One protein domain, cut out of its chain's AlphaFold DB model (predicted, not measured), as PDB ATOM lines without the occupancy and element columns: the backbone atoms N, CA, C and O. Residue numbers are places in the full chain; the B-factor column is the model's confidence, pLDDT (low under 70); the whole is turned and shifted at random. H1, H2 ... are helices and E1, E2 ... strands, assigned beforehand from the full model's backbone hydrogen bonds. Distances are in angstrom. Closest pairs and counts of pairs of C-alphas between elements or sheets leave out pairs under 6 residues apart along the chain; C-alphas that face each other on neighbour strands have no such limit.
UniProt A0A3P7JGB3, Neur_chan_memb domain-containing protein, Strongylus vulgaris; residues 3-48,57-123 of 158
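AT A GLANCE: This is residues 3 to 48 and 57 to 123 of the 158 residues of the protein "Neur_chan_memb domain-containing protein" of Strongylus vulgaris (UniProt A0A3P7JGB3). Three long helices, H1, H2 and H3, lie side by side in a loose bundle, their centres making a triangle, with H1 and H3 running the same way and H2 running the opposite way to H1. A long extended arm leads away from H1 to a tiny pair of strands, E1 and E2, at its far tip; the arm makes much of the length. The printed part has 113 residues, with two named strands and three named helices in the order E1, E2, H1, H2, H3; the class is mostly helix. The whole is extended, with a radius of gyration of the C-alphas of 23.5 A and spans of 89 by 31 by 21 A.

IN THESE COORDINATES: E1 is residues 3 to 5, beginning at C-alpha 3 (127.512, 222.209, 169.756), and E2 is residues 8 to 11. H1, residues 24 to 46, is 32.7 A long and begins at C-alpha 24 (141.439, 184.057, 161.324). H2, residues 57 to 78, is 31.7 A long. H3, residues 86 to 119, is 48.8 A long and ends at C-alpha 119 (161.796, 165.914, 126.224).

HOW THE PARTS SIT: E1 and E2 meet only at a point, where C-alphas 4 and 9 face each other at 5.4 A. E1 is apart from H1, H2 and H3. H1 and H2 touch, closest at the C-alphas of Ile 37 and Leu 66, 6.6 A apart, with a shallow tilt of 12 degrees, opposite ways. H1 and H3 are close but not clearly touching, closest at the C-alphas of Ser 41 and Ser 107, 7.6 A apart, with a shallow tilt of 6 degrees, the same way. H2 and H3 are apart. Every O i to N i+4 pair is within hydrogen-bond range in H2 and H3; in H1, 18 of 19 are.

THE WHOLE: The C-alphas farthest apart, those of Gly 7 and Glu 122, are 89.9 A apart. Residues 49 to 56 are not printed, and C-alphas 48 and 57 are 12.5 A apart across the cut. The link from E2 to H1 is long, with 12 residues. Mean pLDDT of the printed part is 71.2, and 39 residues are under 70, among them residues 80 to 90 and 113 to 123.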
ATOM      1  N   PHE A   3     126.888 221.296 170.710       62.44
ATOM      2  CA  PHE A   3     127.512 222.209 169.756       62.44
ATOM      3  C   PHE A   3     126.448 223.178 169.238       62.44
ATOM      4  O   PHE A   3     125.275 222.816 169.127       62.44
ATOM      5  N   MET A   4     126.842 224.433 169.030       60.12
ATOM      6  CA  MET A   4     125.952 225.492 168.569       60.12
ATOM      7  C   MET A   4     126.218 225.704 167.081       60.12
ATOM      8  O   MET A   4     127.269 226.223 166.718       60.12
ATOM      9  N   GLU A   5     125.282 225.273 166.243       71.62
ATOM     10  CA  GLU A   5     125.295 225.481 164.794       71.62
ATOM     11  C   GLU A   5     124.001 226.243 164.462       71.62
ATOM     12  O   GLU A   5     122.918 225.854 164.902       71.62
ATOM     13  N   ASP A   6     124.127 227.415 163.834       75.00
ATOM     14  CA  ASP A   6     123.026 228.299 163.408       75.00
ATOM     15  C   ASP A   6     121.994 228.712 164.480       75.00
ATOM     16  O   ASP A   6     120.809 228.886 164.205       75.00
ATOM     17  N   GLY A   7     122.429 228.914 165.729       72.62
ATOM     18  CA  GLY A   7     121.546 229.413 166.793       72.62
ATOM     19  C   GLY A   7     120.650 228.355 167.447       72.62
ATOM     20  O   GLY A   7     119.928 228.682 168.389       72.62
ATOM     21  N   GLU A   8     120.723 227.093 167.014       78.12
ATOM     22  CA  GLU A   8     119.921 225.990 167.545       78.12
ATOM     23  C   GLU A   8     120.796 225.029 168.378       78.12
ATOM     24  O   GLU A   8     121.821 224.520 167.923       78.12
ATOM     25  N   TYR A   9     120.421 224.769 169.636       71.69
ATOM     26  CA  TYR A   9     121.170 223.846 170.499       71.69
ATOM     27  C   TYR A   9     120.835 222.391 170.163       71.69
ATOM     28  O   TYR A   9     119.823 221.864 170.631       71.69
ATOM     29  N   ARG A  10     121.718 221.703 169.433       73.62
ATOM     30  CA  ARG A  10     121.588 220.262 169.169       73.62
ATOM     31  C   ARG A  10     122.459 219.441 170.119       73.62
ATOM     32  O   ARG A  10     123.616 219.757 170.399       73.62
ATOM     33  N   ALA A  11     121.864 218.393 170.683       76.56
ATOM     34  CA  ALA A  11     122.563 217.439 171.530       76.56
ATOM     35  C   ALA A  11     123.075 216.287 170.662       76.56
ATOM     36  O   ALA A  11     122.283 215.503 170.148       76.56
ATOM     37  N   GLU A  12     124.392 216.180 170.517       73.19
ATOM     38  CA  GLU A  12     125.005 215.033 169.857       73.19
ATOM     39  C   GLU A  12     125.265 213.908 170.856       73.19
ATOM     40  O   GLU A  12     125.836 214.115 171.934       73.19
ATOM     41  N   VAL A  13     124.861 212.700 170.470       79.06
ATOM     42  CA  VAL A  13     125.140 211.465 171.200       79.06
ATOM     43  C   VAL A  13     126.168 210.681 170.393       79.06
ATOM     44  O   VAL A  13     125.859 210.133 169.338       79.06
ATOM     45  N   HIS A  14     127.404 210.649 170.886       79.81
ATOM     46  CA  HIS A  14     128.501 209.913 170.260       79.81
ATOM     47  C   HIS A  14     128.527 208.482 170.801       79.81
ATOM     48  O   HIS A  14     128.821 208.262 171.975       79.81
ATOM     49  N   TYR A  15     128.221 207.505 169.944       81.00
ATOM     50  CA  TYR A  15     128.345 206.084 170.269       81.00
ATOM     51  C   TYR A  15     129.709 205.566 169.812       81.00
ATOM     52  O   TYR A  15     129.999 205.511 168.619       81.00
ATOM     53  N   ILE A  16     130.546 205.159 170.766       79.62
ATOM     54  CA  ILE A  16     131.852 204.559 170.479       79.62
ATOM     55  C   ILE A  16     131.665 203.042 170.392       79.62
ATOM     56  O   ILE A  16     131.526 202.355 171.404       79.62
ATOM     57  N   LEU A  17     131.633 202.518 169.168       72.94
ATOM     58  CA  LEU A  17     131.542 201.082 168.907       72.94
ATOM     59  C   LEU A  17     132.947 200.472 168.832       72.94
ATOM     60  O   LEU A  17     133.710 200.745 167.907       72.94
ATOM     61  N   HIS A  18     133.280 199.601 169.786       77.44
ATOM     62  CA  HIS A  18     134.517 198.817 169.755       77.44
ATOM     63  C   HIS A  18     134.317 197.527 168.943       77.44
ATOM     64  O   HIS A  18     133.858 196.513 169.467       77.44
ATOM     65  N   LEU A  19     134.680 197.547 167.655       70.94
ATOM     66  CA  LEU A  19     134.715 196.349 166.809       70.94
ATOM     67  C   LEU A  19     136.084 195.661 166.892       70.94
ATOM     68  O   LEU A  19     137.104 196.237 166.515       70.94
ATOM     69  N   ASN A  20     136.108 194.402 167.334       71.94
ATOM     70  CA  ASN A  20     137.321 193.585 167.366       71.94
ATOM     71  C   ASN A  20     137.430 192.745 166.079       71.94
ATOM     72  O   ASN A  20     136.542 191.942 165.784       71.94
ATOM     73  N   ARG A  21     138.498 192.924 165.287       74.25
ATOM     74  CA  ARG A  21     138.684 192.176 164.028       74.25
ATOM     75  C   ARG A  21     139.076 190.725 164.337       74.25
ATOM     76  O   ARG A  21     139.958 190.482 165.153       74.25
ATOM     77  N   ARG A  22     138.461 189.752 163.652       73.69
ATOM     78  CA  ARG A  22     138.831 188.322 163.701       73.69
ATOM     79  C   ARG A  22     139.712 187.984 162.481       73.69
ATOM     80  O   ARG A  22     139.172 187.621 161.439       73.69
ATOM     81  N   PRO A  23     141.052 188.079 162.573       69.00
ATOM     82  CA  PRO A  23     141.957 187.879 161.432       69.00
ATOM     83  C   PRO A  23     141.972 186.439 160.899       69.00
ATOM     84  O   PRO A  23     142.397 186.206 159.771       69.00
ATOM     85  N   ILE A  24     141.468 185.479 161.682       73.56
ATOM     86  CA  ILE A  24     141.439 184.057 161.324       73.56
ATOM     87  C   ILE A  24     140.701 183.800 160.002       73.56
ATOM     88  O   ILE A  24     141.171 183.004 159.202       73.56
ATOM     89  N   TYR A  25     139.611 184.525 159.725       74.94
ATOM     90  CA  TYR A  25     138.814 184.349 158.505       74.94
ATOM     91  C   TYR A  25     139.609 184.678 157.233       74.94
ATOM     92  O   TYR A  25     139.480 184.002 156.216       74.94
ATOM     93  N   TYR A  26     140.483 185.679 157.304       71.19
ATOM     94  CA  TYR A  26     141.275 186.127 156.162       71.19
ATOM     95  C   TYR A  26     142.405 185.169 155.808       71.19
ATOM     96  O   TYR A  26     142.661 184.928 154.632       71.19
ATOM     97  N   ILE A  27     143.036 184.573 156.820       74.00
ATOM     98  CA  ILE A  27     144.037 183.526 156.608       74.00
ATOM     99  C   ILE A  27     143.379 182.339 155.899       74.00
ATOM    100  O   ILE A  27     143.914 181.841 154.913       74.00
ATOM    101  N   THR A  28     142.182 181.931 156.324       77.69
ATOM    102  CA  THR A  28     141.454 180.821 155.693       77.69
ATOM    103  C   THR A  28     141.091 181.118 154.237       77.69
ATOM    104  O   THR A  28     141.276 180.258 153.378       77.69
ATOM    105  N   VAL A  29     140.642 182.343 153.938       79.06
ATOM    106  CA  VAL A  29     140.321 182.783 152.568       79.06
ATOM    107  C   VAL A  29     141.547 182.787 151.650       79.06
ATOM    108  O   VAL A  29     141.381 182.609 150.451       79.06
ATOM    109  N   ILE A  30     142.764 182.920 152.185       75.19
ATOM    110  CA  ILE A  30     144.016 182.821 151.412       75.19
ATOM    111  C   ILE A  30     144.518 181.377 151.302       75.19
ATOM    112  O   ILE A  30     145.040 180.984 150.265       75.19
ATOM    113  N   VAL A  31     144.340 180.546 152.328       79.44
ATOM    114  CA  VAL A  31     144.802 179.146 152.314       79.44
ATOM    115  C   VAL A  31     143.993 178.283 151.339       79.44
ATOM    116  O   VAL A  31     144.567 177.480 150.601       79.44
ATOM    117  N   VAL A  32     142.668 178.461 151.304       82.69
ATOM    118  CA  VAL A  32     141.758 177.735 150.398       82.69
ATOM    119  C   VAL A  32     142.172 177.840 148.918       82.69
ATOM    120  O   VAL A  32     142.341 176.803 148.277       82.69
ATOM    121  N   PRO A  33     142.396 179.030 148.339       74.38
ATOM    122  CA  PRO A  33     142.803 179.159 146.946       74.38
ATOM    123  C   PRO A  33     144.223 178.649 146.692       74.38
ATOM    124  O   PRO A  33     144.452 178.092 145.626       74.38
ATOM    125  N   THR A  34     145.169 178.744 147.639       75.69
ATOM    126  CA  THR A  34     146.508 178.141 147.469       75.69
ATOM    127  C   THR A  34     146.425 176.616 147.357       75.69
ATOM    128  O   THR A  34     147.089 176.015 146.509       75.69
ATOM    129  N   PHE A  35     145.559 175.987 148.155       79.00
ATOM    130  CA  PHE A  35     145.279 174.558 148.045       79.00
ATOM    131  C   PHE A  35     144.629 174.207 146.698       79.00
ATOM    132  O   PHE A  35     145.034 173.243 146.049       79.00
ATOM    133  N   LEU A  36     143.681 175.026 146.231       81.75
ATOM    134  CA  LEU A  36     143.023 174.835 144.937       81.75
ATOM    135  C   LEU A  36     143.983 175.036 143.753       81.75
ATOM    136  O   LEU A  36     143.911 174.267 142.802       81.75
ATOM    137  N   ILE A  37     144.930 175.981 143.813       78.19
ATOM    138  CA  ILE A  37     145.983 176.167 142.792       78.19
ATOM    139  C   ILE A  37     146.894 174.934 142.714       78.19
ATOM    140  O   ILE A  37     147.208 174.451 141.622       78.19
ATOM    141  N   SER A  38     147.306 174.403 143.870       74.12
ATOM    142  CA  SER A  38     148.116 173.184 143.945       74.12
ATOM    143  C   SER A  38     147.360 171.976 143.382       74.12
ATOM    144  O   SER A  38     147.893 171.254 142.536       74.12
ATOM    145  N   ALA A  39     146.089 171.810 143.759       75.38
ATOM    146  CA  ALA A  39     145.226 170.763 143.227       75.38
ATOM    147  C   ALA A  39     144.996 170.913 141.716       75.38
ATOM    148  O   ALA A  39     145.084 169.923 141.003       75.38
ATOM    149  N   LEU A  40     144.769 172.126 141.200       72.50
ATOM    150  CA  LEU A  40     144.594 172.395 139.766       72.50
ATOM    151  C   LEU A  40     145.871 172.149 138.960       72.50
ATOM    152  O   LEU A  40     145.786 171.698 137.824       72.50
ATOM    153  N   SER A  41     147.047 172.385 139.540       73.00
ATOM    154  CA  SER A  41     148.327 172.039 138.914       73.00
ATOM    155  C   SER A  41     148.510 170.525 138.825       73.00
ATOM    156  O   SER A  41     148.888 170.006 137.775       73.00
ATOM    157  N   ILE A  42     148.163 169.795 139.891       67.88
ATOM    158  CA  ILE A  42     148.174 168.328 139.891       67.88
ATOM    159  C   ILE A  42     147.129 167.794 138.911       67.88
ATOM    160  O   ILE A  42     147.474 166.970 138.080       67.88
ATOM    161  N   LEU A  43     145.889 168.284 138.936       68.69
ATOM    162  CA  LEU A  43     144.820 167.885 138.016       68.69
ATOM    163  C   LEU A  43     145.119 168.277 136.565       68.69
ATOM    164  O   LEU A  43     144.767 167.527 135.668       68.69
ATOM    165  N   GLY A  44     145.801 169.393 136.312       65.94
ATOM    166  CA  GLY A  44     146.252 169.785 134.974       65.94
ATOM    167  C   GLY A  44     147.303 168.826 134.412       65.94
ATOM    168  O   GLY A  44     147.264 168.494 133.230       65.94
ATOM    169  N   ILE A  45     148.194 168.319 135.268       59.22
ATOM    170  CA  ILE A  45     149.184 167.288 134.915       59.22
ATOM    171  C   ILE A  45     148.542 165.892 134.848       59.22
ATOM    172  O   ILE A  45     148.933 165.083 134.015       59.22
ATOM    173  N   PHE A  46     147.560 165.615 135.712       59.22
ATOM    174  CA  PHE A  46     146.855 164.334 135.856       59.22
ATOM    175  C   PHE A  46     145.625 164.207 134.949       59.22
ATOM    176  O   PHE A  46     145.043 163.134 134.828       59.22
ATOM    177  N   SER A  47     145.291 165.270 134.222       61.00
ATOM    178  CA  SER A  47     144.380 165.261 133.086       61.00
ATOM    179  C   SER A  47     145.131 165.213 131.737       61.00
ATOM    180  O   SER A  47     144.827 166.017 130.853       61.00
ATOM    181  N   PRO A  48     146.025 164.236 131.461       52.56
ATOM    182  CA  PRO A  48     146.292 163.772 130.105       52.56
ATOM    183  C   PRO A  48     145.208 162.750 129.696       52.56
ATOM    184  O   PRO A  48     145.492 161.731 129.076       52.56
ATOM    185  N   GLU A  57     141.987 173.572 124.953       59.66
ATOM    186  CA  GLU A  57     140.811 174.062 125.689       59.66
ATOM    187  C   GLU A  57     140.957 173.904 127.212       59.66
ATOM    188  O   GLU A  57     140.780 174.856 127.973       59.66
ATOM    189  N   LYS A  58     141.347 172.711 127.676       62.97
ATOM    190  CA  LYS A  58     141.357 172.368 129.110       62.97
ATOM    191  C   LYS A  58     142.407 173.143 129.914       62.97
ATOM    192  O   LYS A  58     142.157 173.522 131.055       62.97
ATOM    193  N   VAL A  59     143.564 173.427 129.310       70.00
ATOM    194  CA  VAL A  59     144.625 174.239 129.936       70.00
ATOM    195  C   VAL A  59     144.194 175.703 130.045       70.00
ATOM    196  O   VAL A  59     144.423 176.330 131.076       70.00
ATOM    197  N   SER A  60     143.519 176.227 129.017       77.25
ATOM    198  CA  SER A  60     142.981 177.592 129.011       77.25
ATOM    199  C   SER A  60     141.886 177.780 130.069       77.25
ATOM    200  O   SER A  60     141.912 178.756 130.819       77.25
ATOM    201  N   LEU A  61     140.982 176.801 130.218       75.25
ATOM    202  CA  LEU A  61     139.962 176.792 131.274       75.25
ATOM    203  C   LEU A  61     140.582 176.738 132.682       75.25
ATOM    204  O   LEU A  61     140.151 177.467 133.578       75.25
ATOM    205  N   GLY A  62     141.630 175.929 132.869       75.38
ATOM    206  CA  GLY A  62     142.390 175.873 134.119       75.38
ATOM    207  C   GLY A  62     143.060 177.206 134.461       75.38
ATOM    208  O   GLY A  62     142.869 177.722 135.560       75.38
ATOM    209  N   LEU A  63     143.781 177.815 133.510       75.50
ATOM    210  CA  LEU A  63     144.389 179.139 133.693       75.50
ATOM    211  C   LEU A  63     143.346 180.227 133.978       75.50
ATOM    212  O   LEU A  63     143.554 181.036 134.879       75.50
ATOM    213  N   GLY A  64     142.213 180.232 133.271       83.25
ATOM    214  CA  GLY A  64     141.129 181.190 133.498       83.25
ATOM    215  C   GLY A  64     140.568 181.120 134.920       83.25
ATOM    216  O   GLY A  64     140.410 182.150 135.575       83.25
ATOM    217  N   SER A  65     140.352 179.910 135.446       81.56
ATOM    218  CA  SER A  65     139.904 179.722 136.831       81.56
ATOM    219  C   SER A  65     140.954 180.157 137.860       81.56
ATOM    220  O   SER A  65     140.588 180.688 138.910       81.56
ATOM    221  N   LEU A  66     142.245 179.947 137.584       80.56
ATOM    222  CA  LEU A  66     143.349 180.368 138.458       80.56
ATOM    223  C   LEU A  66     143.486 181.897 138.507       80.56
ATOM    224  O   LEU A  66     143.652 182.477 139.584       80.56
ATOM    225  N   LEU A  67     143.378 182.556 137.349       83.50
ATOM    226  CA  LEU A  67     143.401 184.014 137.250       83.50
ATOM    227  C   LEU A  67     142.190 184.632 137.959       83.50
ATOM    228  O   LEU A  67     142.363 185.562 138.744       83.50
ATOM    229  N   ALA A  68     140.990 184.074 137.766       88.00
ATOM    230  CA  ALA A  68     139.778 184.532 138.444       88.00
ATOM    231  C   ALA A  68     139.886 184.417 139.975       88.00
ATOM    232  O   ALA A  68     139.591 185.378 140.683       88.00
ATOM    233  N   MET A  69     140.379 183.284 140.491       85.56
ATOM    234  CA  MET A  69     140.663 183.108 141.923       85.56
ATOM    235  C   MET A  69     141.621 184.178 142.448       85.56
ATOM    236  O   MET A  69     141.365 184.777 143.485       85.56
ATOM    237  N   THR A  70     142.707 184.445 141.722       83.69
ATOM    238  CA  THR A  70     143.741 185.403 142.140       83.69
ATOM    239  C   THR A  70     143.201 186.833 142.207       83.69
ATOM    240  O   THR A  70     143.437 187.532 143.189       83.69
ATOM    241  N   VAL A  71     142.414 187.253 141.211       86.69
ATOM    242  CA  VAL A  71     141.789 188.586 141.191       86.69
ATOM    243  C   VAL A  71     140.785 188.747 142.335       86.69
ATOM    244  O   VAL A  71     140.774 189.781 143.000       86.69
ATOM    245  N   LEU A  72     139.976 187.720 142.620       84.25
ATOM    246  CA  LEU A  72     139.036 187.756 143.747       84.25
ATOM    247  C   LEU A  72     139.757 187.927 145.093       84.25
ATOM    248  O   LEU A  72     139.273 188.654 145.959       84.25
ATOM    249  N   LEU A  73     140.929 187.312 145.267       80.75
ATOM    250  CA  LEU A  73     141.733 187.465 146.483       80.75
ATOM    251  C   LEU A  73     142.340 188.852 146.617       80.75
ATOM    252  O   LEU A  73     142.379 189.384 147.725       80.75
ATOM    253  N   ASP A  74     142.777 189.440 145.507       81.62
ATOM    254  CA  ASP A  74     143.332 190.789 145.501       81.62
ATOM    255  C   ASP A  74     142.258 191.831 145.851       81.62
ATOM    256  O   ASP A  74     142.492 192.731 146.657       81.62
ATOM    257  N   ILE A  75     141.022 191.637 145.372       85.56
ATOM    258  CA  ILE A  75     139.865 192.452 145.771       85.56
ATOM    259  C   ILE A  75     139.575 192.300 147.270       85.56
ATOM    260  O   ILE A  75     139.371 193.299 147.957       85.56
ATOM    261  N   VAL A  76     139.581 191.077 147.812       80.56
ATOM    262  CA  VAL A  76     139.362 190.842 149.253       80.56
ATOM    263  C   VAL A  76     140.477 191.465 150.101       80.56
ATOM    264  O   VAL A  76     140.206 192.021 151.170       80.56
ATOM    265  N   ALA A  77     141.721 191.411 149.627       74.56
ATOM    266  CA  ALA A  77     142.863 192.047 150.272       74.56
ATOM    267  C   ALA A  77     142.793 193.583 150.194       74.56
ATOM    268  O   ALA A  77     143.148 194.257 151.162       74.56
ATOM    269  N   GLY A  78     142.300 194.138 149.084       71.12
ATOM    270  CA  GLY A  78     142.097 195.574 148.879       71.12
ATOM    271  C   GLY A  78     140.875 196.147 149.603       71.12
ATOM    272  O   GLY A  78     140.889 197.308 150.005       71.12
ATOM    273  N   ALA A  79     139.842 195.332 149.836       73.19
ATOM    274  CA  ALA A  79     138.657 195.696 150.613       73.19
ATOM    275  C   ALA A  79     138.942 195.810 152.121       73.19
ATOM    276  O   ALA A  79     138.134 196.362 152.871       73.19
ATOM    277  N   MET A  80     140.092 195.314 152.591       66.31
ATOM    278  CA  MET A  80     140.544 195.612 153.942       66.31
ATOM    279  C   MET A  80     141.035 197.062 154.039       66.31
ATOM    280  O   MET A  80     141.994 197.433 153.358       66.31
ATOM    281  N   PRO A  81     140.495 197.871 154.966       60.56
ATOM    282  CA  PRO A  81     141.067 199.179 155.237       60.56
ATOM    283  C   PRO A  81     142.477 198.992 155.806       60.56
ATOM    284  O   PRO A  81     142.650 198.396 156.883       60.56
ATOM    285  N   LYS A  82     143.480 199.500 155.076       57.81
ATOM    286  CA  LYS A  82     144.874 199.575 155.527       57.81
ATOM    287  C   LYS A  82     144.911 200.447 156.781       57.81
ATOM    288  O   LYS A  82     144.709 201.653 156.718       57.81
ATOM    289  N   SER A  83     145.072 199.807 157.938       53.91
ATOM    290  CA  SER A  83     145.123 200.499 159.226       53.91
ATOM    291  C   SER A  83     146.360 201.393 159.294       53.91
ATOM    292  O   SER A  83     147.453 200.959 158.935       53.91
ATOM    293  N   ASN A  84     146.198 202.604 159.831       56.81
ATOM    294  CA  ASN A  84     147.257 203.595 160.074       56.81
ATOM    295  C   ASN A  84     148.361 203.115 161.044       56.81
ATOM    296  O   ASN A  84     149.350 203.805 161.269       56.81
ATOM    297  N   SER A  85     148.212 201.922 161.620       57.09
ATOM    298  CA  SER A  85     149.233 201.199 162.376       57.09
ATOM    299  C   SER A  85     149.870 200.141 161.470       57.09
ATOM    300  O   SER A  85     149.481 198.973 161.430       57.09
ATOM    301  N   ILE A  86     150.912 200.578 160.766       61.09
ATOM    302  CA  ILE A  86     151.675 199.829 159.762       61.09
ATOM    303  C   ILE A  86     152.385 198.537 160.256       61.09
ATOM    304  O   ILE A  86     152.573 197.652 159.417       61.09
ATOM    305  N   PRO A  87     152.749 198.303 161.542       60.94
ATOM    306  CA  PRO A  87     153.626 197.167 161.863       60.94
ATOM    307  C   PRO A  87     152.966 195.783 161.730       60.94
ATOM    308  O   PRO A  87     153.621 194.844 161.284       60.94
ATOM    309  N   LEU A  88     151.674 195.632 162.051       67.38
ATOM    310  CA  LEU A  88     151.015 194.315 162.002       67.38
ATOM    311  C   LEU A  88     150.550 193.946 160.583       67.38
ATOM    312  O   LEU A  88     150.662 192.798 160.157       67.38
ATOM    313  N   LEU A  89     150.064 194.937 159.831       67.81
ATOM    314  CA  LEU A  89     149.641 194.761 158.440       67.81
ATOM    315  C   LEU A  89     150.851 194.588 157.507       67.81
ATOM    316  O   LEU A  89     150.783 193.814 156.560       67.81
ATOM    317  N   GLY A  90     151.983 195.232 157.815       69.25
ATOM    318  CA  GLY A  90     153.245 195.034 157.103       69.25
ATOM    319  C   GLY A  90     153.752 193.592 157.180       69.25
ATOM    320  O   GLY A  90     154.053 193.002 156.147       69.25
ATOM    321  N   PHE A  91     153.766 192.984 158.374       73.25
ATOM    322  CA  PHE A  91     154.150 191.575 158.528       73.25
ATOM    323  C   PHE A  91     153.231 190.638 157.732       73.25
ATOM    324  O   PHE A  91     153.702 189.720 157.067       73.25
ATOM    325  N   TYR A  92     151.926 190.914 157.724       72.62
ATOM    326  CA  TYR A  92     150.966 190.162 156.920       72.62
ATOM    327  C   TYR A  92     151.267 190.235 155.413       72.62
ATOM    328  O   TYR A  92     151.308 189.202 154.750       72.62
ATOM    329  N   ILE A  93     151.541 191.427 154.875       72.25
ATOM    330  CA  ILE A  93     151.885 191.598 153.454       72.25
ATOM    331  C   ILE A  93     153.192 190.874 153.106       72.25
ATOM    332  O   ILE A  93     153.268 190.219 152.069       72.25
ATOM    333  N   ILE A  94     154.196 190.921 153.986       77.81
ATOM    334  CA  ILE A  94     155.457 190.189 153.797       77.81
ATOM    335  C   ILE A  94     155.202 188.675 153.737       77.81
ATOM    336  O   ILE A  94     155.711 188.004 152.841       77.81
ATOM    337  N   VAL A  95     154.373 188.133 154.635       73.62
ATOM    338  CA  VAL A  95     154.000 186.709 154.627       73.62
ATOM    339  C   VAL A  95     153.261 186.330 153.339       73.62
ATOM    340  O   VAL A  95     153.571 185.300 152.745       73.62
ATOM    341  N   VAL A  96     152.333 187.166 152.867       75.19
ATOM    342  CA  VAL A  96     151.604 186.940 151.606       75.19
ATOM    343  C   VAL A  96     152.554 186.914 150.405       75.19
ATOM    344  O   VAL A  96     152.472 186.004 149.585       75.19
ATOM    345  N   ILE A  97     153.499 187.855 150.320       80.88
ATOM    346  CA  ILE A  97     154.499 187.894 149.242       80.88
ATOM    347  C   ILE A  97     155.372 186.631 149.262       80.88
ATOM    348  O   ILE A  97     155.612 186.038 148.211       80.88
ATOM    349  N   MET A  98     155.795 186.176 150.446       80.62
ATOM    350  CA  MET A  98     156.580 184.946 150.591       80.62
ATOM    351  C   MET A  98     155.791 183.699 150.171       80.62
ATOM    352  O   MET A  98     156.326 182.852 149.456       80.62
ATOM    353  N   LEU A  99     154.515 183.589 150.556       73.38
ATOM    354  CA  LEU A  99     153.643 182.483 150.140       73.38
ATOM    355  C   LEU A  99     153.430 182.467 148.621       73.38
ATOM    356  O   LEU A  99     153.550 181.410 147.998       73.38
ATOM    357  N   CYS A 100     153.186 183.631 148.011       74.06
ATOM    358  CA  CYS A 100     153.084 183.766 146.558       74.06
ATOM    359  C   CYS A 100     154.392 183.373 145.857       74.06
ATOM    360  O   CYS A 100     154.356 182.619 144.885       74.06
ATOM    361  N   ALA A 101     155.549 183.812 146.361       79.75
ATOM    362  CA  ALA A 101     156.852 183.459 145.797       79.75
ATOM    363  C   ALA A 101     157.111 181.943 145.838       79.75
ATOM    364  O   ALA A 101     157.546 181.366 144.841       79.75
ATOM    365  N   ILE A 102     156.781 181.279 146.952       75.69
ATOM    366  CA  ILE A 102     156.891 179.820 147.088       75.69
ATOM    367  C   ILE A 102     155.940 179.111 146.111       75.69
ATOM    368  O   ILE A 102     156.352 178.173 145.428       75.69
ATOM    369  N   GLY A 103     154.692 179.572 145.981       73.62
ATOM    370  CA  GLY A 103     153.717 179.005 145.041       73.62
ATOM    371  C   GLY A 103     154.161 179.109 143.576       73.62
ATOM    372  O   GLY A 103     154.049 178.140 142.818       73.62
ATOM    373  N   VAL A 104     154.736 180.250 143.187       72.06
ATOM    374  CA  VAL A 104     155.304 180.460 141.848       72.06
ATOM    375  C   VAL A 104     156.549 179.596 141.632       72.06
ATOM    376  O   VAL A 104     156.680 178.990 140.572       72.06
ATOM    377  N   ALA A 105     157.428 179.463 142.630       73.38
ATOM    378  CA  ALA A 105     158.611 178.608 142.541       73.38
ATOM    379  C   ALA A 105     158.247 177.123 142.354       73.38
ATOM    380  O   ALA A 105     158.824 176.450 141.501       73.38
ATOM    381  N   ILE A 106     157.249 176.624 143.093       65.50
ATOM    382  CA  ILE A 106     156.732 175.255 142.941       65.50
ATOM    383  C   ILE A 106     156.107 175.073 141.554       65.50
ATOM    384  O   ILE A 106     156.381 174.080 140.884       65.50
ATOM    385  N   SER A 107     155.322 176.048 141.087       66.69
ATOM    386  CA  SER A 107     154.715 176.015 139.749       66.69
ATOM    387  C   SER A 107     155.776 175.994 138.644       66.69
ATOM    388  O   SER A 107     155.688 175.192 137.718       66.69
ATOM    389  N   MET A 108     156.822 176.815 138.766       70.12
ATOM    390  CA  MET A 108     157.945 176.847 137.827       70.12
ATOM    391  C   MET A 108     158.725 175.527 137.836       70.12
ATOM    392  O   MET A 108     159.070 175.012 136.775       70.12
ATOM    393  N   ALA A 109     158.954 174.935 139.012       66.19
ATOM    394  CA  ALA A 109     159.600 173.631 139.132       66.19
ATOM    395  C   ALA A 109     158.761 172.516 138.489       66.19
ATOM    396  O   ALA A 109     159.303 171.687 137.764       66.19
ATOM    397  N   LEU A 110     157.440 172.516 138.688       65.00
ATOM    398  CA  LEU A 110     156.526 171.557 138.061       65.00
ATOM    399  C   LEU A 110     156.485 171.710 136.537       65.00
ATOM    400  O   LEU A 110     156.526 170.710 135.821       65.00
ATOM    401  N   LEU A 111     156.447 172.945 136.031       64.25
ATOM    402  CA  LEU A 111     156.517 173.225 134.594       64.25
ATOM    403  C   LEU A 111     157.865 172.801 134.003       64.25
ATOM    404  O   LEU A 111     157.896 172.211 132.924       64.25
ATOM    405  N   GLY A 112     158.964 173.052 134.717       71.25
ATOM    406  CA  GLY A 112     160.300 172.592 134.347       71.25
ATOM    407  C   GLY A 112     160.380 171.067 134.287       71.25
ATOM    408  O   GLY A 112     160.800 170.519 133.273       71.25
ATOM    409  N   LEU A 113     159.884 170.377 135.315       63.84
ATOM    410  CA  LEU A 113     159.808 168.915 135.355       63.84
ATOM    411  C   LEU A 113     158.925 168.353 134.238       63.84
ATOM    412  O   LEU A 113     159.304 167.374 133.609       63.84
ATOM    413  N   SER A 114     157.786 168.983 133.953       65.75
ATOM    414  CA  SER A 114     156.893 168.593 132.855       65.75
ATOM    415  C   SER A 114     157.568 168.755 131.490       65.75
ATOM    416  O   SER A 114     157.517 167.845 130.665       65.75
ATOM    417  N   ARG A 115     158.288 169.866 131.262       60.78
ATOM    418  CA  ARG A 115     159.082 170.056 130.038       60.78
ATOM    419  C   ARG A 115     160.188 169.016 129.909       60.78
ATOM    420  O   ARG A 115     160.299 168.400 128.855       60.78
ATOM    421  N   SER A 116     160.963 168.786 130.967       62.81
ATOM    422  CA  SER A 116     162.018 167.769 130.966       62.81
ATOM    423  C   SER A 116     161.464 166.349 130.789       62.81
ATOM    424  O   SER A 116     162.093 165.545 130.110       62.81
ATOM    425  N   TYR A 117     160.275 166.052 131.322       55.75
ATOM    426  CA  TYR A 117     159.584 164.771 131.142       55.75
ATOM    427  C   TYR A 117     159.093 164.555 129.703       55.75
ATOM    428  O   TYR A 117     159.167 163.450 129.187       55.75
ATOM    429  N   ILE A 118     158.625 165.605 129.022       59.47
ATOM    430  CA  ILE A 118     158.216 165.523 127.608       59.47
ATOM    431  C   ILE A 118     159.431 165.353 126.680       59.47
ATOM    432  O   ILE A 118     159.317 164.746 125.620       59.47
ATOM    433  N   GLN A 119     160.589 165.903 127.058       56.75
ATOM    434  CA  GLN A 119     161.796 165.914 126.224       56.75
ATOM    435  C   GLN A 119     162.683 164.668 126.404       56.75
ATOM    436  O   GLN A 119     163.521 164.390 125.550       56.75
ATOM    437  N   THR A 120     162.480 163.912 127.486       49.59
ATOM    438  CA  THR A 120     163.254 162.717 127.844       49.59
ATOM    439  C   THR A 120     162.253 161.625 128.225       49.59
ATOM    440  O   THR A 120     161.688 161.683 129.311       49.59
ATOM    441  N   GLU A 121     162.011 160.627 127.371       51.62
ATOM    442  CA  GLU A 121     161.169 159.445 127.676       51.62
ATOM    443  C   GLU A 121     161.759 158.521 128.775       51.62
ATOM    444  O   GLU A 121     161.509 157.320 128.821       51.62
ATOM    445  N   GLU A 122     162.554 159.058 129.695       43.81
ATOM    446  CA  GLU A 122     163.232 158.323 130.758       43.81
ATOM    447  C   GLU A 122     162.736 158.872 132.101       43.81
ATOM    448  O   GLU A 122     162.940 160.041 132.442       43.81
ATOM    449  N   LEU A 123     162.020 158.031 132.858       48.31
ATOM    450  CA  LEU A 123     161.403 158.413 134.127       48.31
ATOM    451  C   LEU A 123     162.458 158.954 135.112       48.31
ATOM    452  O   LEU A 123     163.481 158.300 135.337       48.31
TER     453      LEU A 123